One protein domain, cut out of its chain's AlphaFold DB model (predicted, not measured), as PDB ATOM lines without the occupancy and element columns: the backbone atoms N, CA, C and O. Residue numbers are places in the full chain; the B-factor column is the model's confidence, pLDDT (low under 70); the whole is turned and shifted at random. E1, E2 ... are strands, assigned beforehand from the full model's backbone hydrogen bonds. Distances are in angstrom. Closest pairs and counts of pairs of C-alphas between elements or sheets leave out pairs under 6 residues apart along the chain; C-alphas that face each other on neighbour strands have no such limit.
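This is residues 670 to 834 of the 844 residues of an uncharacterized protein of Cellulosilyticum sp. WCF-2 (UniProt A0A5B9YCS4). A sandwich of two sheets face to face, E5 E6 E2 E9 E10 and E1 E7 E4, makes the body of a long rod. The hairpin of E9 and E10 runs out to one end, and the small pair E3 and E8, with loops from both long links, makes the other. The chain is wound as a jelly roll, one long hairpin over both sheets, with nested antiparallel pairs E2 with E9, E3 with E8, E4 with E7 and E5 with E6. The printed part has 165 residues, no named helix and eleven strands, E1 to E11 in order; both sheets are antiparallel in the orders given, and the class is all strand, though under half of the residues are in named elements. It is loose, with a radius of gyration of the C-alphas of 21.2 A, and spans 82 by 30 by 24 A.

E1, residues 670 to 675, is antiparallel to E7, residues 761 to 768, with N 672 and O 764 2.8 A apart. On the other side of E7 is E4, residues 717 to 723, with N 720 and O 765 2.8 A apart. In the twisted larger sheet, E2, residues 679 to 688, bends by 70 degrees at residue 682. It is the neighbour of E6, residues 743 to 750, with N 685 and O 748 2.9 A apart, and of E9, residues 794 to 809, with N 686 and O 797 2.8 A apart. E5, residues 733 to 740, forms a hairpin with E6, with N 736 and O 747 2.9 A apart. E9 forms a hairpin with E10, residues 815 to 821, with N 806 and O 818 2.8 A apart; this pairing is staggered, E9 pairing with E2 over residues 795 to 803 and with E10 over 803 to 809. The two sheets' facing parts are 9.5 A centre to centre. E3, residues 697 to 699, pairs with E8, residues 786 to 788, with N 787 and O 698 3.4 A apart. E11, residues 831 to 833, meets E9 only at a point, where C-alphas 795 and 832 face each other at 5.6 A.

E1 begins at C-alpha 670, (51.274, 38.123, -26.556). E2 is 25.4 A long and E7 23.1 A. E9, the longest strand, runs 47.1 A to C-alpha 809 at (64.943, -4.996, -23.830). E11 ends at C-alpha 833, (58.506, 37.871, -21.687).

The C-alphas of Lys 780 and Asp 812, the two farthest apart, are 81.7 A apart. The printed part has no cut. The links E3 to E4 and E7 to E8 are long, with 17 residues each. The mean pLDDT of the printed part is 71.2; residue 670 and residues 692 to 716, 768 to 793 and 826 to 834 are under 70.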
ATOM      1  N   ILE A 670      50.241  38.725 -27.415       69.69
ATOM      2  CA  ILE A 670      51.274  38.123 -26.556       69.69
ATOM      3  C   ILE A 670      51.817  36.915 -27.307       69.69
ATOM      4  O   ILE A 670      51.062  35.987 -27.569       69.69
ATOM      5  N   SER A 671      53.106  36.930 -27.650       73.75
ATOM      6  CA  SER A 671      53.783  35.789 -28.274       73.75
ATOM      7  C   SER A 671      54.695  35.111 -27.257       73.75
ATOM      8  O   SER A 671      55.633  35.730 -26.752       73.75
ATOM      9  N   LEU A 672      54.435  33.840 -26.971       77.62
ATOM     10  CA  LEU A 672      55.269  32.981 -26.136       77.62
ATOM     11  C   LEU A 672      55.979  31.987 -27.048       77.62
ATOM     12  O   LEU A 672      55.331  31.358 -27.877       77.62
ATOM     13  N   ASN A 673      57.290  31.834 -26.886       78.56
ATOM     14  CA  ASN A 673      58.063  30.811 -27.582       78.56
ATOM     15  C   ASN A 673      58.682  29.878 -26.543       78.56
ATOM     16  O   ASN A 673      59.538  30.300 -25.763       78.56
ATOM     17  N   THR A 674      58.248  28.621 -26.530       77.12
ATOM     18  CA  THR A 674      58.748  27.586 -25.621       77.12
ATOM     19  C   THR A 674      59.544  26.564 -26.413       77.12
ATOM     20  O   THR A 674      59.039  26.002 -27.378       77.12
ATOM     21  N   ASN A 675      60.788  26.315 -26.007       80.25
ATOM     22  CA  ASN A 675      61.620  25.266 -26.588       80.25
ATOM     23  C   ASN A 675      61.671  24.066 -25.634       80.25
ATOM     24  O   ASN A 675      62.153  24.201 -24.506       80.25
ATOM     25  N   PHE A 676      61.175  22.910 -26.078       74.44
ATOM     26  CA  PHE A 676      61.127  21.695 -25.269       74.44
ATOM     27  C   PHE A 676      62.391  20.861 -25.474       74.44
ATOM     28  O   PHE A 676      62.613  20.262 -26.524       74.44
ATOM     29  N   ILE A 677      63.234  20.815 -24.443       74.06
ATOM     30  CA  ILE A 677      64.501  20.064 -24.463       74.06
ATOM     31  C   ILE A 677      64.314  18.544 -24.342       74.06
ATOM     32  O   ILE A 677      65.218  17.796 -24.711       74.06
ATOM     33  N   ASP A 678      63.147  18.108 -23.870       79.12
ATOM     34  CA  ASP A 678      62.723  16.717 -23.692       79.12
ATOM     35  C   ASP A 678      61.239  16.576 -24.082       79.12
ATOM     36  O   ASP A 678      60.595  17.573 -24.416       79.12
ATOM     37  N   TYR A 679      60.699  15.352 -24.085       81.31
ATOM     38  CA  TYR A 679      59.276  15.136 -24.370       81.31
ATOM     39  C   TYR A 679      58.423  15.802 -23.282       81.31
ATOM     40  O   TYR A 679      58.851  15.893 -22.132       81.31
ATOM     41  N   ALA A 680      57.215  16.253 -23.613       82.50
ATOM     42  CA  ALA A 680      56.326  16.896 -22.645       82.50
ATOM     43  C   ALA A 680      54.857  16.501 -22.853       82.50
ATOM     44  O   ALA A 680      54.419  16.329 -23.990       82.50
ATOM     45  N   LYS A 681      54.113  16.381 -21.748       88.25
ATOM     46  CA  LYS A 681      52.644  16.247 -21.674       88.25
ATOM     47  C   LYS A 681      52.087  17.172 -20.592       88.25
ATOM     48  O   LYS A 681      52.870  17.755 -19.840       88.25
ATOM     49  N   LYS A 682      50.754  17.263 -20.481       85.69
ATOM     50  CA  LYS A 682      50.053  18.092 -19.476       85.69
ATOM     51  C   LYS A 682      50.589  19.524 -19.473       85.69
ATOM     52  O   LYS A 682      51.054  20.039 -18.457       85.69
ATOM     53  N   ILE A 683      50.648  20.109 -20.663       85.75
ATOM     54  CA  ILE A 683      51.237  21.428 -20.856       85.75
ATOM     55  C   ILE A 683      50.227  22.468 -20.375       85.75
ATOM     56  O   ILE A 683      49.094  22.501 -20.848       85.75
ATOM     57  N   GLU A 684      50.649  23.321 -19.448       90.50
ATOM     58  CA  GLU A 684      49.858  24.433 -18.923       90.50
ATOM     59  C   GLU A 684      50.644  25.729 -19.117       90.50
ATOM     60  O   GLU A 684      51.721  25.905 -18.541       90.50
ATOM     61  N   TYR A 685      50.092  26.659 -19.893       88.88
ATOM     62  CA  TYR A 685      50.571  28.039 -19.944       88.88
ATOM     63  C   TYR A 685      49.750  28.901 -18.993       88.88
ATOM     64  O   TYR A 685      48.524  28.857 -19.006       88.88
ATOM     65  N   SER A 686      50.421  29.748 -18.218       88.50
ATOM     66  CA  SER A 686      49.791  30.746 -17.355       88.50
ATOM     67  C   SER A 686      50.442  32.102 -17.588       88.50
ATOM     68  O   SER A 686      51.607  32.289 -17.238       88.50
ATOM     69  N   VAL A 687      49.697  33.059 -18.137       86.25
ATOM     70  CA  VAL A 687      50.163  34.429 -18.394       86.25
ATOM     71  C   VAL A 687      49.492  35.390 -17.426       86.25
ATOM     72  O   VAL A 687      48.273  35.536 -17.442       86.25
ATOM     73  N   ASP A 688      50.287  36.053 -16.594       84.75
ATOM     74  CA  ASP A 688      49.823  37.073 -15.661       84.75
ATOM     75  C   ASP A 688      49.631  38.413 -16.376       84.75
ATOM     76  O   ASP A 688      50.580  39.005 -16.903       84.75
ATOM     77  N   ILE A 689      48.384  38.877 -16.377       81.81
ATOM     78  CA  ILE A 689      47.942  40.123 -17.002       81.81
ATOM     79  C   ILE A 689      47.416  41.139 -15.981       81.81
ATOM     80  O   ILE A 689      46.858  42.166 -16.363       81.81
ATOM     81  N   SER A 690      47.638  40.899 -14.687       78.38
ATOM     82  CA  SER A 690      47.162  41.750 -13.584       78.38
ATOM     83  C   SER A 690      47.657  43.196 -13.704       78.38
ATOM     84  O   SER A 690      46.915  44.145 -13.456       78.38
ATOM     85  N   ASN A 691      48.890  43.375 -14.187       71.50
ATOM     86  CA  ASN A 691      49.512  44.690 -14.379       71.50
ATOM     87  C   ASN A 691      48.872  45.528 -15.494       71.50
ATOM     88  O   ASN A 691      49.206  46.702 -15.631       71.50
ATOM     89  N   LEU A 692      47.978  44.955 -16.306       69.94
ATOM     90  CA  LEU A 692      47.292  45.710 -17.349       69.94
ATOM     91  C   LEU A 692      46.084  46.494 -16.803       69.94
ATOM     92  O   LEU A 692      45.709  47.506 -17.387       69.94
ATOM     93  N   ALA A 693      45.505  46.083 -15.669       61.06
ATOM     94  CA  ALA A 693      44.271  46.662 -15.129       61.06
ATOM     95  C   ALA A 693      44.379  48.143 -14.704       61.06
ATOM     96  O   ALA A 693      43.356  48.801 -14.543       61.06
ATOM     97  N   THR A 694      45.589  48.678 -14.493       56.28
ATOM     98  CA  THR A 694      45.802  49.930 -13.732       56.28
ATOM     99  C   THR A 694      46.620  51.016 -14.447       56.28
ATOM    100  O   THR A 694      47.034  51.989 -13.817       56.28
ATOM    101  N   GLU A 695      46.853  50.905 -15.757       59.53
ATOM    102  CA  GLU A 695      47.667  51.892 -16.486       59.53
ATOM    103  C   GLU A 695      46.870  53.121 -16.959       59.53
ATOM    104  O   GLU A 695      45.703  53.035 -17.334       59.53
ATOM    105  N   LYS A 696      47.520  54.295 -16.970       59.09
ATOM    106  CA  LYS A 696      46.918  55.552 -17.457       59.09
ATOM    107  C   LYS A 696      47.236  55.757 -18.936       59.09
ATOM    108  O   LYS A 696      48.407  55.720 -19.328       59.09
ATOM    109  N   ILE A 697      46.228  56.074 -19.748       56.44
ATOM    110  CA  ILE A 697      46.426  56.480 -21.149       56.44
ATOM    111  C   ILE A 697      46.433  57.996 -21.322       56.44
ATOM    112  O   ILE A 697      45.715  58.740 -20.653       56.44
ATOM    113  N   THR A 698      47.240  58.441 -22.282       55.34
ATOM    114  CA  THR A 698      47.223  59.813 -22.795       55.34
ATOM    115  C   THR A 698      46.532  59.796 -24.155       55.34
ATOM    116  O   THR A 698      46.982  59.097 -25.068       55.34
ATOM    117  N   ILE A 699      45.454  60.568 -24.311       56.19
ATOM    118  CA  ILE A 699      44.737  60.728 -25.584       56.19
ATOM    119  C   ILE A 699      45.074  62.118 -26.145       56.19
ATOM    120  O   ILE A 699      44.941  63.131 -25.456       56.19
ATOM    121  N   GLY A 700      45.582  62.177 -27.381       55.34
ATOM    122  CA  GLY A 700      45.801  63.445 -28.097       55.34
ATOM    123  C   GLY A 700      46.858  64.389 -27.509       55.34
ATOM    124  O   GLY A 700      46.832  65.580 -27.798       55.34
ATOM    125  N   GLY A 701      47.777  63.894 -26.672       55.72
ATOM    126  CA  GLY A 701      48.846  64.711 -26.077       55.72
ATOM    127  C   GLY A 701      48.400  65.660 -24.954       55.72
ATOM    128  O   GLY A 701      49.171  66.533 -24.564       55.72
ATOM    129  N   SER A 702      47.184  65.494 -24.425       54.00
ATOM    130  CA  SER A 702      46.666  66.245 -23.271       54.00
ATOM    131  C   SER A 702      46.667  65.404 -21.981       54.00
ATOM    132  O   SER A 702      47.043  64.238 -22.017       54.00
ATOM    133  N   THR A 703      46.352  66.016 -20.834       55.78
ATOM    134  CA  THR A 703      46.485  65.481 -19.461       55.78
ATOM    135  C   THR A 703      46.096  63.993 -19.328       55.78
ATOM    136  O   THR A 703      45.049  63.613 -19.841       55.78
ATOM    137  N   PRO A 704      46.886  63.143 -18.631       56.50
ATOM    138  CA  PRO A 704      46.561  61.725 -18.448       56.50
ATOM    139  C   PRO A 704      45.159  61.537 -17.864       56.50
ATOM    140  O   PRO A 704      44.833  62.156 -16.848       56.50
ATOM    141  N   HIS A 705      44.351  60.683 -18.489       56.59
ATOM    142  CA  HIS A 705      43.016  60.347 -18.004       56.59
ATOM    143  C   HIS A 705      43.063  59.035 -17.215       56.59
ATOM    144  O   HIS A 705      43.666  58.055 -17.659       56.59
ATOM    145  N   ASP A 706      42.413  59.025 -16.050       51.00
ATOM    146  CA  ASP A 706      42.182  57.818 -15.257       51.00
ATOM    147  C   ASP A 706      41.046  57.027 -15.914       51.00
ATOM    148  O   ASP A 706      39.873  57.186 -15.583       51.00
ATOM    149  N   VAL A 707      41.396  56.235 -16.923       53.03
ATOM    150  CA  VAL A 707      40.477  55.296 -17.566       53.03
ATOM    151  C   VAL A 707      40.885  53.905 -17.110       53.03
ATOM    152  O   VAL A 707      42.022  53.501 -17.347       53.03
ATOM    153  N   GLU A 708      39.975  53.167 -16.468       52.34
ATOM    154  CA  GLU A 708      40.136  51.720 -16.314       52.34
ATOM    155  C   GLU A 708      40.168  51.110 -17.717       52.34
ATOM    156  O   GLU A 708      39.149  51.002 -18.409       52.34
ATOM    157  N   LEU A 709      41.382  50.787 -18.164       52.44
ATOM    158  CA  LEU A 709      41.650  50.335 -19.523       52.44
ATOM    159  C   LEU A 709      40.985  49.001 -19.840       52.44
ATOM    160  O   LEU A 709      40.741  48.733 -21.010       52.44
ATOM    161  N   LEU A 710      40.728  48.166 -18.830       59.91
ATOM    162  CA  LEU A 710      40.442  46.749 -19.014       59.91
ATOM    163  C   LEU A 710      39.325  46.264 -18.098       59.91
ATOM    164  O   LEU A 710      39.561  45.854 -16.963       59.91
ATOM    165  N   ASN A 711      38.106  46.224 -18.634       64.50
ATOM    166  CA  ASN A 711      37.055  45.402 -18.055       64.50
ATOM    167  C   ASN A 711      37.200  43.949 -18.532       64.50
ATOM    168  O   ASN A 711      36.685  43.556 -19.581       64.50
ATOM    169  N   PHE A 712      37.876  43.148 -17.712       67.44
ATOM    170  CA  PHE A 712      38.091  41.724 -17.954       67.44
ATOM    171  C   PHE A 712      36.824  40.861 -17.877       67.44
ATOM    172  O   PHE A 712      36.870  39.707 -18.290       67.44
ATOM    173  N   ASP A 713      35.711  41.364 -17.333       64.38
ATOM    174  CA  ASP A 713      34.458  40.593 -17.258       64.38
ATOM    175  C   ASP A 713      33.803  40.401 -18.635       64.38
ATOM    176  O   ASP A 713      33.021  39.472 -18.813       64.38
ATOM    177  N   ASN A 714      34.158  41.234 -19.620       60.72
ATOM    178  CA  ASN A 714      33.622  41.185 -20.986       60.72
ATOM    179  C   ASN A 714      34.694  40.867 -22.044       60.72
ATOM    180  O   ASN A 714      34.469  41.050 -23.242       60.72
ATOM    181  N   THR A 715      35.880  40.434 -21.618       64.44
ATOM    182  CA  THR A 715      36.990  40.135 -22.522       64.44
ATOM    183  C   THR A 715      36.785  38.782 -23.200       64.44
ATOM    184  O   THR A 715      36.673  37.750 -22.541       64.44
ATOM    185  N   VAL A 716      36.810  38.777 -24.533       65.31
ATOM    186  CA  VAL A 716      36.932  37.556 -25.336       65.31
ATOM    187  C   VAL A 716      38.415  37.279 -25.521       65.31
ATOM    188  O   VAL A 716      39.159  38.186 -25.894       65.31
ATOM    189  N   ILE A 717      38.841  36.043 -25.268       73.62
ATOM    190  CA  ILE A 717      40.226  35.597 -25.447       73.62
ATOM    191  C   ILE A 717      40.241  34.543 -26.550       73.62
ATOM    192  O   ILE A 717      39.378  33.665 -26.582       73.62
ATOM    193  N   SER A 718      41.228  34.606 -27.435       76.19
ATOM    194  CA  SER A 718      41.556  33.532 -28.367       76.19
ATOM    195  C   SER A 718      43.057  33.252 -28.361       76.19
ATOM    196  O   SER A 718      43.870  34.088 -27.955       76.19
ATOM    197  N   ALA A 719      43.432  32.054 -28.801       79.31
ATOM    198  CA  ALA A 719      44.819  31.641 -28.935       79.31
ATOM    199  C   ALA A 719      45.069  31.067 -30.335       79.31
ATOM    200  O   ALA A 719      44.216  30.389 -30.901       79.31
ATOM    201  N   GLN A 720      46.254  31.316 -30.884       79.88
ATOM    202  CA  GLN A 720      46.798  30.580 -32.020       79.88
ATOM    203  C   GLN A 720      48.082  29.899 -31.564       79.88
ATOM    204  O   GLN A 720      49.010  30.560 -31.101       79.88
ATOM    205  N   ILE A 721      48.135  28.578 -31.700       82.00
ATOM    206  CA  ILE A 721      49.240  27.768 -31.193       82.00
ATOM    207  C   ILE A 721      49.849  26.991 -32.351       82.00
ATOM    208  O   ILE A 721      49.135  26.318 -33.094       82.00
ATOM    209  N   LYS A 722      51.174  27.064 -32.495       81.56
ATOM    210  CA  LYS A 722      51.946  26.227 -33.418       81.56
ATOM    211  C   LYS A 722      52.916  25.352 -32.639       81.56
ATOM    212  O   LYS A 722      53.633  25.873 -31.796       81.56
ATOM    213  N   SER A 723      52.982  24.059 -32.944       77.75
ATOM    214  CA  SER A 723      53.960  23.115 -32.385       77.75
ATOM    215  C   SER A 723      54.749  22.471 -33.521       77.75
ATOM    216  O   SER A 723      54.159  21.919 -34.448       77.75
ATOM    217  N   GLY A 724      56.078  22.623 -33.522       73.81
ATOM    218  CA  GLY A 724      56.919  22.153 -34.636       73.81
ATOM    219  C   GLY A 724      56.579  22.807 -35.986       73.81
ATOM    220  O   GLY A 724      56.807  22.218 -37.035       73.81
ATOM    221  N   GLY A 725      55.987  24.008 -35.963       71.44
ATOM    222  CA  GLY A 725      55.517  24.727 -37.154       71.44
ATOM    223  C   GLY A 725      54.096  24.375 -37.618       71.44
ATOM    224  O   GLY A 725      53.569  25.065 -38.487       71.44
ATOM    225  N   ILE A 726      53.451  23.369 -37.019       70.56
ATOM    226  CA  ILE A 726      52.092  22.924 -37.362       70.56
ATOM    227  C   ILE A 726      51.079  23.590 -36.426       70.56
ATOM    228  O   ILE A 726      51.308  23.657 -35.219       70.56
ATOM    229  N   LEU A 727      49.959  24.082 -36.969       76.12
ATOM    230  CA  LEU A 727      48.853  24.624 -36.171       76.12
ATOM    231  C   LEU A 727      48.225  23.525 -35.306       76.12
ATOM    232  O   LEU A 727      47.862  22.466 -35.814       76.12
ATOM    233  N   VAL A 728      48.091  23.790 -34.008       75.31
ATOM    234  CA  VAL A 728      47.421  22.885 -33.072       75.31
ATOM    235  C   VAL A 728      45.912  23.096 -33.160       75.31
ATOM    236  O   VAL A 728      45.447  24.236 -33.080       75.31
ATOM    237  N   ASP A 729      45.162  22.002 -33.304       79.62
ATOM    238  CA  ASP A 729      43.696  22.020 -33.286       79.62
ATOM    239  C   ASP A 729      43.180  22.633 -31.967       79.62
ATOM    240  O   ASP A 729      43.611  22.192 -30.893       79.62
ATOM    241  N   PRO A 730      42.281  23.638 -32.012       78.94
ATOM    242  CA  PRO A 730      41.623  24.187 -30.831       78.94
ATOM    243  C   PRO A 730      40.929  23.164 -29.925       78.94
ATOM    244  O   PRO A 730      40.719  23.479 -28.760       78.94
ATOM    245  N   SER A 731      40.587  21.962 -30.404       83.19
ATOM    246  CA  SER A 731      40.049  20.901 -29.541       83.19
ATOM    247  C   SER A 731      41.053  20.389 -28.506       83.19
ATOM    248  O   SER A 731      40.641  19.909 -27.461       83.19
ATOM    249  N   ASN A 732      42.358  20.512 -28.772       87.94
ATOM    250  CA  ASN A 732      43.415  19.930 -27.939       87.94
ATOM    251  C   ASN A 732      43.826  20.820 -26.756       87.94
ATOM    252  O   ASN A 732      44.789  20.503 -26.052       87.94
ATOM    253  N   TYR A 733      43.171  21.965 -26.563       90.06
ATOM    254  CA  TYR A 733      43.424  22.832 -25.422       90.06
ATOM    255  C   TYR A 733      42.173  23.593 -24.993       90.06
ATOM    256  O   TYR A 733      41.273  23.884 -25.774       90.06
ATOM    257  N   THR A 734      42.151  23.984 -23.726       89.25
ATOM    258  CA  THR A 734      41.151  24.897 -23.180       89.25
ATOM    259  C   THR A 734      41.800  26.228 -22.848       89.25
ATOM    260  O   THR A 734      42.957  26.297 -22.434       89.25
ATOM    261  N   LEU A 735      41.049  27.303 -23.058       87.81
ATOM    262  CA  LEU A 735      41.473  28.665 -22.778       87.81
ATOM    263  C   LEU A 735      40.546  29.243 -21.716       87.81
ATOM    264  O   LEU A 735      39.326  29.235 -21.885       87.81
ATOM    265  N   SER A 736      41.111  29.744 -20.622       87.62
ATOM    266  CA  SER A 736      40.324  30.324 -19.536       87.62
ATOM    267  C   SER A 736      40.965  31.582 -18.965       87.62
ATOM    268  O   SER A 736      42.185  31.743 -18.940       87.62
ATOM    269  N   LEU A 737      40.109  32.491 -18.500       84.50
ATOM    270  CA  LEU A 737      40.511  33.642 -17.707       84.50
ATOM    271  C   LEU A 737      40.293  33.308 -16.233       84.50
ATOM    272  O   LEU A 737      39.165  33.056 -15.809       84.50
ATOM    273  N   VAL A 738      41.365  33.312 -15.450       86.88
ATOM    274  CA  VAL A 738      41.328  32.988 -14.025       86.88
ATOM    275  C   VAL A 738      41.557  34.263 -13.226       86.88
ATOM    276  O   VAL A 738      42.613  34.886 -13.330       86.88
ATOM    277  N   LYS A 739      40.567  34.640 -12.412       84.19
ATOM    278  CA  LYS A 739      40.663  35.745 -11.452       84.19
ATOM    279  C   LYS A 739      40.767  35.185 -10.038       84.19
ATOM    280  O   LYS A 739      39.914  34.405  -9.621       84.19
ATOM    281  N   SER A 740      41.801  35.578  -9.305       80.69
ATOM    282  CA  SER A 740      42.025  35.162  -7.920       80.69
ATOM    283  C   SER A 740      42.555  36.337  -7.100       80.69
ATOM    284  O   SER A 740      43.756  36.595  -7.072       80.69
ATOM    285  N   GLY A 741      41.657  37.045  -6.412       82.75
ATOM    286  CA  GLY A 741      42.003  38.292  -5.725       82.75
ATOM    287  C   GLY A 741      42.381  39.378  -6.732       82.75
ATOM    288  O   GLY A 741      41.634  39.604  -7.682       82.75
ATOM    289  N   ASP A 742      43.545  39.999  -6.537       76.44
ATOM    290  CA  ASP A 742      44.088  41.025  -7.440       76.44
ATOM    291  C   ASP A 742      44.809  40.425  -8.663       76.44
ATOM    292  O   ASP A 742      45.210  41.156  -9.570       76.44
ATOM    293  N   GLU A 743      44.978  39.097  -8.711       80.75
ATOM    294  CA  GLU A 743      45.610  38.425  -9.844       80.75
ATOM    295  C   GLU A 743      44.592  38.060 -10.931       80.75
ATOM    296  O   GLU A 743      43.593  37.380 -10.679       80.75
ATOM    297  N   THR A 744      44.891  38.449 -12.169       84.00
ATOM    298  CA  THR A 744      44.184  38.033 -13.382       84.00
ATOM    299  C   THR A 744      45.160  37.325 -14.319       84.00
ATOM    300  O   THR A 744      46.161  37.906 -14.744       84.00
ATOM    301  N   LYS A 745      44.870  36.062 -14.658       87.75
ATOM    302  CA  LYS A 745      45.722  35.205 -15.496       87.75
ATOM    303  C   LYS A 745      44.956  34.622 -16.676       87.75
ATOM    304  O   LYS A 745      43.812  34.204 -16.526       87.75
ATOM    305  N   ILE A 746      45.615  34.532 -17.827       88.31
ATOM    306  CA  ILE A 746      45.163  33.703 -18.951       88.31
ATOM    307  C   ILE A 746      45.804  32.330 -18.793       88.31
ATOM    308  O   ILE A 746      47.031  32.233 -18.724       88.31
ATOM    309  N   LYS A 747      44.981  31.285 -18.744       90.75
ATOM    310  CA  LYS A 747      45.414  29.895 -18.621       90.75
ATOM    311  C   LYS A 747      45.096  29.135 -19.905       90.75
ATOM    312  O   LYS A 747      43.982  29.247 -20.420       90.75
ATOM    313  N   ILE A 748      46.076  28.392 -20.413       91.75
ATOM    314  CA  ILE A 748      45.931  27.478 -21.550       91.75
ATOM    315  C   ILE A 748      46.300  26.085 -21.068       91.75
ATOM    316  O   ILE A 748      47.468  25.845 -20.762       91.75
ATOM    317  N   ASP A 749      45.321  25.191 -21.018       91.19
ATOM    318  CA  ASP A 749      45.499  23.812 -20.565       91.19
ATOM    319  C   ASP A 749      45.333  22.866 -21.748       91.19
ATOM    320  O   ASP A 749      44.253  22.807 -22.333       91.19
ATOM    321  N   PHE A 750      46.391  22.142 -22.108       90.25
ATOM    322  CA  PHE A 750      46.334  21.128 -23.161       90.25
ATOM    323  C   PHE A 750      45.724  19.825 -22.643       90.25
ATOM    324  O   PHE A 750      45.838  19.511 -21.456       90.25
ATOM    325  N   GLU A 751      45.109  19.051 -23.539       89.06
ATOM    326  CA  GLU A 751      44.621  17.710 -23.211       89.06
ATOM    327  C   GLU A 751      45.761  16.803 -22.708       89.06
ATOM    328  O   GLU A 751      46.925  16.932 -23.096       89.06
ATOM    329  N   ASP A 752      45.427  15.877 -21.806       84.19
ATOM    330  CA  ASP A 752      46.396  15.012 -21.115       84.19
ATOM    331  C   ASP A 752      47.211  14.123 -22.076       84.19
ATOM    332  O   ASP A 752      48.340  13.722 -21.770       84.19
ATOM    333  N   ASP A 753      46.634  13.785 -23.226       83.81
ATOM    334  CA  ASP A 753      47.240  12.966 -24.266       83.81
ATOM    335  C   ASP A 753      48.042  13.774 -25.295       83.81
ATOM    336  O   ASP A 753      48.856  13.168 -25.993       83.81
ATOM    337  N   PHE A 754      47.926  15.107 -25.320       86.44
ATOM    338  CA  PHE A 754      48.717  15.970 -26.193       86.44
ATOM    339  C   PHE A 754      50.209  15.910 -25.827       86.44
ATOM    340  O   PHE A 754      50.639  16.330 -24.748       86.44
ATOM    341  N   GLU A 755      51.015  15.378 -26.749       86.50
ATOM    342  CA  GLU A 755      52.459  15.194 -26.593       86.50
ATOM    343  C   GLU A 755      53.248  16.179 -27.448       86.50
ATOM    344  O   GLU A 755      53.011  16.320 -28.650       86.50
ATOM    345  N   VAL A 756      54.271  16.788 -26.853       82.50
ATOM    346  CA  VAL A 756      55.302  17.503 -27.605       82.50
ATOM    347  C   VAL A 756      56.567  16.659 -27.653       82.50
ATOM    348  O   VAL A 756      57.077  16.202 -26.629       82.50
ATOM    349  N   VAL A 757      57.063  16.450 -28.871       85.06
ATOM    350  CA  VAL A 757      58.299  15.715 -29.144       85.06
ATOM    351  C   VAL A 757      59.506  16.562 -28.744       85.06
ATOM    352  O   VAL A 757      59.526  17.781 -28.925       85.06
ATOM    353  N   LYS A 758      60.539  15.895 -28.229       79.06
ATOM    354  CA  LYS A 758      61.834  16.502 -27.913       79.06
ATOM    355  C   LYS A 758      62.385  17.340 -29.077       79.06
ATOM    356  O   LYS A 758      62.471  16.865 -30.205       79.06
ATOM    357  N   GLY A 759      62.834  18.560 -28.776       76.88
ATOM    358  CA  GLY A 759      63.435  19.494 -29.733       76.88
ATOM    359  C   GLY A 759      62.435  20.395 -30.463       76.88
ATOM    360  O   GLY A 759      62.856  21.289 -31.198       76.88
ATOM    361  N   ASN A 760      61.128  20.205 -30.254       81.62
ATOM    362  CA  ASN A 760      60.120  21.065 -30.857       81.62
ATOM    363  C   ASN A 760      60.029  22.421 -30.149       81.62
ATOM    364  O   ASN A 760      60.122  22.539 -28.925       81.62
ATOM    365  N   THR A 761      59.778  23.454 -30.953       79.19
ATOM    366  CA  THR A 761      59.381  24.778 -30.466       79.19
ATOM    367  C   THR A 761      57.868  24.919 -30.555       79.19
ATOM    368  O   THR A 761      57.267  24.538 -31.566       79.19
ATOM    369  N   GLN A 762      57.267  25.483 -29.511       79.56
ATOM    370  CA  GLN A 762      55.863  25.861 -29.479       79.56
ATOM    371  C   GLN A 762      55.732  27.384 -29.416       79.56
ATOM    372  O   GLN A 762      56.266  28.024 -28.509       79.56
ATOM    373  N   GLU A 763      55.036  27.950 -30.400       82.12
ATOM    374  CA  GLU A 763      54.697  29.372 -30.483       82.12
ATOM    375  C   GLU A 763      53.228  29.536 -30.076       82.12
ATOM    376  O   GLU A 763      52.341  28.956 -30.702       82.12
ATOM    377  N   VAL A 764      52.963  30.321 -29.034       79.81
ATOM    378  CA  VAL A 764      51.612  30.648 -28.561       79.81
ATOM    379  C   VAL A 764      51.369  32.133 -28.774       79.81
ATOM    380  O   VAL A 764      52.074  32.960 -28.198       79.81
ATOM    381  N   LYS A 765      50.353  32.473 -29.563       79.06
ATOM    382  CA  LYS A 765      49.860  33.840 -29.745       79.06
ATOM    383  C   LYS A 765      48.525  33.991 -29.045       79.06
ATOM    384  O   LYS A 765      47.572  33.316 -29.417       79.06
ATOM    385  N   LEU A 766      48.456  34.861 -28.047       74.62
ATOM    386  CA  LEU A 766      47.209  35.213 -27.373       74.62
ATOM    387  C   LEU A 766      46.661  36.517 -27.929       74.62
ATOM    388  O   LEU A 766      47.417  37.479 -28.089       74.62
ATOM    389  N   TYR A 767      45.348  36.531 -28.128       74.38
ATOM    390  CA  TYR A 767      44.561  37.687 -28.522       74.38
ATOM    391  C   TYR A 767      43.456  37.889 -27.496       74.38
ATOM    392  O   TYR A 767      42.808  36.929 -27.082       74.38
ATOM    393  N   PHE A 768      43.215  39.127 -27.083       67.62
ATOM    394  CA  PHE A 768      42.082  39.433 -26.220       67.62
ATOM    395  C   PHE A 768      41.529  40.831 -26.477       67.62
ATOM    396  O   PHE A 768      42.262  41.749 -26.856       67.62
ATOM    397  N   THR A 769      40.217  40.989 -26.297       58.56
ATOM    398  CA  THR A 769      39.545  42.287 -26.422       58.56
ATOM    399  C   THR A 769      39.650  43.083 -25.125       58.56
ATOM    400  O   THR A 769      39.371  42.600 -24.026       58.56
ATOM    401  N   VAL A 770      40.063  44.339 -25.264       54.22
ATOM    402  CA  VAL A 770      40.278  45.262 -24.150       54.22
ATOM    403  C   VAL A 770      39.091  46.213 -24.075       54.22
ATOM    404  O   VAL A 770      39.040  47.146 -24.859       54.22
ATOM    405  N   GLY A 771      38.111  45.974 -23.201       51.88
ATOM    406  CA  GLY A 771      36.961  46.876 -23.049       51.88
ATOM    407  C   GLY A 771      37.279  48.066 -22.139       51.88
ATOM    408  O   GLY A 771      37.738  47.854 -21.019       51.88
ATOM    409  N   CYS A 772      36.998  49.297 -22.578       49.06
ATOM    410  CA  CYS A 772      37.117  50.488 -21.729       49.06
ATOM    411  C   CYS A 772      35.946  50.541 -20.733       49.06
ATOM    412  O   CYS A 772      34.787  50.455 -21.137       49.06
ATOM    413  N   GLY A 773      36.243  50.666 -19.436       43.41
ATOM    414  CA  GLY A 773      35.244  50.587 -18.361       43.41
ATOM    415  C   GLY A 773      34.331  51.810 -18.204       43.41
ATOM    416  O   GLY A 773      33.327  51.722 -17.501       43.41
ATOM    417  N   SER A 774      34.632  52.940 -18.851       48.66
ATOM    418  CA  SER A 774      33.849  54.175 -18.724       48.66
ATOM    419  C   SER A 774      33.526  54.820 -20.072       48.66
ATOM    420  O   SER A 774      34.312  54.763 -21.017       48.66
ATOM    421  N   GLU A 775      32.331  55.422 -20.148       45.44
ATOM    422  CA  GLU A 775      31.840  56.214 -21.278       45.44
ATOM    423  C   GLU A 775      32.827  57.347 -21.591       45.44
ATOM    424  O   GLU A 775      32.850  58.388 -20.935       45.44
ATOM    425  N   VAL A 776      33.671  57.151 -22.601       49.34
ATOM    426  CA  VAL A 776      34.405  58.255 -23.215       49.34
ATOM    427  C   VAL A 776      33.428  58.912 -24.189       49.34
ATOM    428  O   VAL A 776      32.996  58.260 -25.137       49.34
ATOM    429  N   GLU A 777      33.045  60.174 -23.950       48.31
ATOM    430  CA  GLU A 777      32.228  60.960 -24.891       48.31
ATOM    431  C   GLU A 777      32.897  60.944 -26.278       48.31
ATOM    432  O   GLU A 777      33.906  61.622 -26.505       48.31
ATOM    433  N   ALA A 778      32.345  60.146 -27.196       45.88
ATOM    434  CA  ALA A 778      32.915  59.879 -28.517       45.88
ATOM    435  C   ALA A 778      33.064  61.156 -29.368       45.88
ATOM    436  O   ALA A 778      33.994  61.273 -30.169       45.88
ATOM    437  N   ASP A 779      32.214  62.153 -29.118       47.50
ATOM    438  CA  ASP A 779      32.087  63.377 -29.913       47.50
ATOM    439  C   ASP A 779      33.338  64.279 -29.902       47.50
ATOM    440  O   ASP A 779      33.445  65.188 -30.724       47.50
ATOM    441  N   LYS A 780      34.300  64.062 -28.990       45.81
ATOM    442  CA  LYS A 780      35.501  64.915 -28.862       45.81
ATOM    443  C   LYS A 780      36.785  64.345 -29.464       45.81
ATOM    444  O   LYS A 780      37.754  65.094 -29.569       45.81
ATOM    445  N   TYR A 781      36.827  63.068 -29.851       51.31
ATOM    446  CA  TYR A 781      38.103  62.380 -30.119       51.31
ATOM    447  C   TYR A 781      38.161  61.569 -31.419       51.31
ATOM    448  O   TYR A 781      39.032  60.708 -31.561       51.31
ATOM    449  N   THR A 782      37.313  61.872 -32.407       45.91
ATOM    450  CA  THR A 782      37.410  61.291 -33.759       45.91
ATOM    451  C   THR A 782      38.837  61.419 -34.315       45.91
ATOM    452  O   THR A 782      39.367  62.526 -34.399       45.91
ATOM    453  N   ASN A 783      39.451  60.294 -34.702       46.06
ATOM    454  CA  ASN A 783      40.817  60.184 -35.250       46.06
ATOM    455  C   ASN A 783      41.986  60.500 -34.295       46.06
ATOM    456  O   ASN A 783      43.046  60.939 -34.748       46.06
ATOM    457  N   THR A 784      41.849  60.259 -32.987       47.53
ATOM    458  CA  THR A 784      42.964  60.463 -32.043       47.53
ATOM    459  C   THR A 784      43.574  59.138 -31.593       47.53
ATOM    460  O   THR A 784      42.899  58.310 -30.989       47.53
ATOM    461  N   PHE A 785      44.873  58.941 -31.841       46.03
ATOM    462  CA  PHE A 785      45.601  57.771 -31.342       46.03
ATOM    463  C   PHE A 785      45.802  57.880 -29.824       46.03
ATOM    464  O   PHE A 785      46.365  58.861 -29.332       46.03
ATOM    465  N   ALA A 786      45.372  56.863 -29.078       50.38
ATOM    466  CA  ALA A 786      45.746  56.704 -27.678       50.38
ATOM    467  C   ALA A 786      47.056  55.914 -27.597       50.38
ATOM    468  O   ALA A 786      47.219  54.894 -28.266       50.38
ATOM    469  N   LYS A 787      47.997  56.384 -26.778       50.09
ATOM    470  CA  LYS A 787      49.270  55.695 -26.549       50.09
ATOM    471  C   LYS A 787      49.381  55.323 -25.076       50.09
ATOM    472  O   LYS A 787      49.204  56.173 -24.203       50.09
ATOM    473  N   LEU A 788      49.705  54.060 -24.807       51.53
ATOM    474  CA  LEU A 788      50.171  53.633 -23.490       51.53
ATOM    475  C   LEU A 788      51.501  54.331 -23.196       51.53
ATOM    476  O   LEU A 788      52.438  54.279 -23.995       51.53
ATOM    477  N   ASN A 789      51.579  55.002 -22.050       49.00
ATOM    478  CA  ASN A 789      52.756  55.790 -21.684       49.00
ATOM    479  C   ASN A 789      53.974  54.919 -21.334       49.00
ATOM    480  O   ASN A 789      55.088  55.437 -21.245       49.00
ATOM    481  N   LYS A 790      53.784  53.607 -21.139       56.12
ATOM    482  CA  LYS A 790      54.823  52.687 -20.682       56.12
ATOM    483  C   LYS A 790      54.644  51.290 -21.281       56.12
ATOM    484  O   LYS A 790      53.525  50.831 -21.482       56.12
ATOM    485  N   ALA A 791      55.762  50.617 -21.553       56.16
ATOM    486  CA  ALA A 791      55.761  49.189 -21.849       56.16
ATOM    487  C   ALA A 791      55.392  48.409 -20.577       56.16
ATOM    488  O   ALA A 791      56.012  48.618 -19.530       56.16
ATOM    489  N   VAL A 792      54.395  47.527 -20.667       61.50
ATOM    490  CA  VAL A 792      53.993  46.655 -19.558       61.50
ATOM    491  C   VAL A 792      54.710  45.318 -19.701       61.50
ATOM    492  O   VAL A 792      54.562  44.628 -20.709       61.50
ATOM    493  N   THR A 793      55.495  44.944 -18.692       63.38
ATOM    494  CA  THR A 793      56.092  43.609 -18.614       63.38
ATOM    495  C   THR A 793      55.060  42.636 -18.059       63.38
ATOM    496  O   THR A 793      54.513  42.853 -16.977       63.38
ATOM    497  N   LEU A 794      54.816  41.557 -18.799       73.06
ATOM    498  CA  LEU A 794      53.989  40.440 -18.357       73.06
ATOM    499  C   LEU A 794      54.896  39.308 -17.886       73.06
ATOM    500  O   LEU A 794      56.024  39.160 -18.365       73.06
ATOM    501  N   SER A 795      54.397  38.486 -16.973       75.38
ATOM    502  CA  SER A 795      55.064  37.235 -16.627       75.38
ATOM    503  C   SER A 795      54.276  36.071 -17.212       75.38
ATOM    504  O   SER A 795      53.048  36.076 -17.178       75.38
ATOM    505  N   ALA A 796      54.972  35.086 -17.779       78.44
ATOM    506  CA  ALA A 796      54.351  33.821 -18.134       78.44
ATOM    507  C   ALA A 796      55.095  32.666 -17.473       78.44
ATOM    508  O   ALA A 796      56.303  32.720 -17.232       78.44
ATOM    509  N   GLN A 797      54.345  31.617 -17.183       82.94
ATOM    510  CA  GLN A 797      54.842  30.359 -16.660       82.94
ATOM    511  C   GLN A 797      54.341  29.237 -17.555       82.94
ATOM    512  O   GLN A 797      53.208  29.285 -18.033       82.94
ATOM    513  N   VAL A 798      55.190  28.234 -17.768       82.31
ATOM    514  CA  VAL A 798      54.806  26.994 -18.441       82.31
ATOM    515  C   VAL A 798      55.094  25.844 -17.491       82.31
ATOM    516  O   VAL A 798      56.241  25.678 -17.058       82.31
ATOM    517  N   LYS A 799      54.066  25.071 -17.151       84.62
ATOM    518  CA  LYS A 799      54.207  23.804 -16.432       84.62
ATOM    519  C   LYS A 799      54.059  22.663 -17.417       84.62
ATOM    520  O   LYS A 799      53.240  22.737 -18.328       84.62
ATOM    521  N   VAL A 800      54.867  21.630 -17.223       84.88
ATOM    522  CA  VAL A 800      54.808  20.405 -18.016       84.88
ATOM    523  C   VAL A 800      55.100  19.188 -17.157       84.88
ATOM    524  O   VAL A 800      55.795  19.278 -16.139       84.88
ATOM    525  N   LEU A 801      54.638  18.036 -17.630       83.12
ATOM    526  CA  LEU A 801      55.120  16.731 -17.213       83.12
ATOM    527  C   LEU A 801      56.213  16.266 -18.194       83.12
ATOM    528  O   LEU A 801      55.887  15.901 -19.330       83.12
ATOM    529  N   PRO A 802      57.502  16.307 -17.813       79.38
ATOM    530  CA  PRO A 802      58.585  15.928 -18.712       79.38
ATOM    531  C   PRO A 802      58.616  14.411 -18.942       79.38
ATOM    532  O   PRO A 802      58.323  13.617 -18.046       79.38
ATOM    533  N   GLY A 803      59.002  14.012 -20.149       79.19
ATOM    534  CA  GLY A 803      59.195  12.630 -20.564       79.19
ATOM    535  C   GLY A 803      60.586  12.398 -21.140       79.19
ATOM    536  O   GLY A 803      61.156  13.257 -21.810       79.19
ATOM    537  N   TYR A 804      61.131  11.213 -20.893       78.50
ATOM    538  CA  TYR A 804      62.441  10.797 -21.388       78.50
ATOM    539  C   TYR A 804      62.370   9.431 -22.069       78.50
ATOM    540  O   TYR A 804      61.496   8.606 -21.793       78.50
ATOM    541  N   GLU A 805      63.318   9.180 -22.966       85.81
ATOM    542  CA  GLU A 805      63.435   7.897 -23.651       85.81
ATOM    543  C   GLU A 805      64.032   6.839 -22.723       85.81
ATOM    544  O   GLU A 805      65.137   6.986 -22.195       85.81
ATOM    545  N   LYS A 806      63.319   5.724 -22.563       82.44
ATOM    546  CA  LYS A 806      63.803   4.523 -21.890       82.44
ATOM    547  C   LYS A 806      63.830   3.373 -22.885       82.44
ATOM    548  O   LYS A 806      62.799   2.930 -23.380       82.44
ATOM    549  N   THR A 807      65.019   2.852 -23.164       84.81
ATOM    550  CA  THR A 807      65.150   1.624 -23.957       84.81
ATOM    551  C   THR A 807      64.815   0.414 -23.087       84.81
ATOM    552  O   THR A 807      65.459   0.188 -22.061       84.81
ATOM    553  N   ILE A 808      63.829  -0.373 -23.504       85.75
ATOM    554  CA  ILE A 808      63.440  -1.634 -22.873       85.75
ATOM    555  C   ILE A 808      63.904  -2.777 -23.761       85.75
ATOM    556  O   ILE A 808      63.613  -2.798 -24.954       85.75
ATOM    557  N   THR A 809      64.616  -3.731 -23.170       85.62
ATOM    558  CA  THR A 809      64.943  -4.996 -23.830       85.62
ATOM    559  C   THR A 809      63.818  -5.986 -23.549       85.62
ATOM    560  O   THR A 809      63.585  -6.348 -22.394       85.62
ATOM    561  N   ASN A 810      63.117  -6.406 -24.594       84.31
ATOM    562  CA  ASN A 810      62.046  -7.391 -24.530       84.31
ATOM    563  C   ASN A 810      62.607  -8.802 -24.256       84.31
ATOM    564  O   ASN A 810      63.801  -9.042 -24.461       84.31
ATOM    565  N   PRO A 811      61.769  -9.764 -23.816       80.12
ATOM    566  CA  PRO A 811      62.207 -11.135 -23.529       80.12
ATOM    567  C   PRO A 811      62.855 -11.868 -24.715       80.12
ATOM    568  O   PRO A 811      63.625 -12.801 -24.505       80.12
ATOM    569  N   ASP A 812      62.561 -11.446 -25.948       80.00
ATOM    570  CA  ASP A 812      63.142 -11.969 -27.190       80.00
ATOM    571  C   ASP A 812      64.477 -11.299 -27.582       80.00
ATOM    572  O   ASP A 812      65.070 -11.641 -28.604       80.00
ATOM    573  N   GLY A 813      64.968 -10.351 -26.776       74.19
ATOM    574  CA  GLY A 813      66.191  -9.588 -27.025       74.19
ATOM    575  C   GLY A 813      66.010  -8.351 -27.911       74.19
ATOM    576  O   GLY A 813      66.970  -7.593 -28.076       74.19
ATOM    577  N   SER A 814      64.812  -8.103 -28.451       76.06
ATOM    578  CA  SER A 814      64.517  -6.869 -29.187       76.06
ATOM    579  C   SER A 814      64.525  -5.656 -28.251       76.06
ATOM    580  O   SER A 814      64.237  -5.763 -27.059       76.06
ATOM    581  N   LYS A 815      64.898  -4.484 -28.774       78.44
ATOM    582  CA  LYS A 815      64.897  -3.222 -28.023       78.44
ATOM    583  C   LYS A 815      63.757  -2.342 -28.511       78.44
ATOM    584  O   LYS A 815      63.719  -1.994 -29.685       78.44
ATOM    585  N   THR A 816      62.880  -1.942 -27.603       81.56
ATOM    586  CA  THR A 816      61.824  -0.954 -27.851       81.56
ATOM    587  C   THR A 816      62.118   0.311 -27.062       81.56
ATOM    588  O   THR A 816      62.435   0.251 -25.873       81.56
ATOM    589  N   ILE A 817      62.036   1.466 -27.722       81.94
ATOM    590  CA  ILE A 817      62.104   2.766 -27.052       81.94
ATOM    591  C   ILE A 817      60.707   3.060 -26.513       81.94
ATOM    592  O   ILE A 817      59.746   3.095 -27.275       81.94
ATOM    593  N   GLN A 818      60.595   3.240 -25.201       85.38
ATOM    594  CA  GLN A 818      59.378   3.704 -24.551       85.38
ATOM    595  C   GLN A 818      59.616   5.113 -24.008       85.38
ATOM    596  O   GLN A 818      60.634   5.360 -23.360       85.38
ATOM    597  N   ILE A 819      58.674   6.026 -24.243       83.69
ATOM    598  CA  ILE A 819      58.675   7.333 -23.584       83.69
ATOM    599  C   ILE A 819      58.094   7.151 -22.183       83.69
ATOM    600  O   ILE A 819      56.974   6.662 -22.023       83.69
ATOM    601  N   VAL A 820      58.878   7.490 -21.162       78.81
ATOM    602  CA  VAL A 820      58.464   7.427 -19.758       78.81
ATOM    603  C   VAL A 820      58.340   8.850 -19.240       78.81
ATOM    604  O   VAL A 820      59.311   9.603 -19.268       78.81
ATOM    605  N   TYR A 821      57.148   9.204 -18.772       79.62
ATOM    606  CA  TYR A 821      56.874  10.495 -18.149       79.62
ATOM    607  C   TYR A 821      57.163  10.434 -16.651       79.62
ATOM    608  O   TYR A 821      56.933   9.404 -16.009       79.62
ATOM    609  N   ASP A 822      57.695  11.525 -16.105       75.56
ATOM    610  CA  ASP A 822      57.874  11.676 -14.662       75.56
ATOM    611  C   ASP A 822      56.503  11.693 -13.952       75.56
ATOM    612  O   ASP A 822      55.460  11.849 -14.584       75.56
ATOM    613  N   THR A 823      56.475  11.511 -12.632       74.69
ATOM    614  CA  THR A 823      55.237  11.591 -11.832       74.69
ATOM    615  C   THR A 823      54.989  12.981 -11.258       74.69
ATOM    616  O   THR A 823      53.955  13.207 -10.633       74.69
ATOM    617  N   THR A 824      55.942  13.899 -11.428       72.12
ATOM    618  CA  THR A 824      55.906  15.236 -10.832       72.12
ATOM    619  C   THR A 824      55.988  16.288 -11.928       72.12
ATOM    620  O   THR A 824      56.938  16.297 -12.706       72.12
ATOM    621  N   GLU A 825      55.004  17.183 -11.988       70.31
ATOM    622  CA  GLU A 825      55.057  18.347 -12.874       70.31
ATOM    623  C   GLU A 825      56.182  19.284 -12.436       70.31
ATOM    624  O   GLU A 825      56.340  19.579 -11.247       70.31
ATOM    625  N   ILE A 826      56.960  19.771 -13.401       65.56
ATOM    626  CA  ILE A 826      58.047  20.710 -13.138       65.56
ATOM    627  C   ILE A 826      57.666  22.055 -13.764       65.56
ATOM    628  O   ILE A 826      57.402  22.117 -14.970       65.56
ATOM    629  N   PRO A 827      57.639  23.158 -12.992       60.09
ATOM    630  CA  PRO A 827      57.561  24.484 -13.583       60.09
ATOM    631  C   PRO A 827      58.855  24.739 -14.363       60.09
ATOM    632  O   PRO A 827      59.948  24.705 -13.797       60.09
ATOM    633  N   SER A 828      58.750  24.989 -15.667       55.06
ATOM    634  CA  SER A 828      59.905  25.459 -16.431       55.06
ATOM    635  C   SER A 828      60.309  26.846 -15.915       55.06
ATOM    636  O   SER A 828      59.448  27.655 -15.557       55.06
ATOM    637  N   ASN A 829      61.617  27.107 -15.809       45.81
ATOM    638  CA  ASN A 829      62.144  28.369 -15.279       45.81
ATOM    639  C   ASN A 829      61.420  29.569 -15.914       45.81
ATOM    640  O   ASN A 829      61.361  29.677 -17.138       45.81
ATOM    641  N   SER A 830      60.871  30.450 -15.069       39.53
ATOM    642  CA  SER A 830      60.069  31.618 -15.452       39.53
ATOM    643  C   SER A 830      60.730  32.394 -16.591       39.53
ATOM    644  O   SER A 830      61.764  33.037 -16.391       39.53
ATOM    645  N   SER A 831      60.148  32.346 -17.785       41.00
ATOM    646  CA  SER A 831      60.589  33.177 -18.900       41.00
ATOM    647  C   SER A 831      59.983  34.562 -18.702       41.00
ATOM    648  O   SER A 831      58.770  34.746 -18.734       41.00
ATOM    649  N   THR A 832      60.823  35.564 -18.443       38.97
ATOM    650  CA  THR A 832      60.380  36.962 -18.469       38.97
ATOM    651  C   THR A 832      60.132  37.335 -19.928       38.97
ATOM    652  O   THR A 832      61.078  37.439 -20.709       38.97
ATOM    653  N   ILE A 833      58.869  37.488 -20.322       46.66
ATOM    654  CA  ILE A 833      58.506  37.871 -21.687       46.66
ATOM    655  C   ILE A 833      58.315  39.382 -21.740       46.66
ATOM    656  O   ILE A 833      57.409  39.949 -21.130       46.66
ATOM    657  N   ASN A 834      59.171  40.044 -22.512       40.19
ATOM    658  CA  ASN A 834      58.983  41.445 -22.862       40.19
ATOM    659  C   ASN A 834      57.950  41.528 -23.991       40.19
ATOM    660  O   ASN A 834      58.289  41.401 -25.166       40.19
TER     661      ASN A 834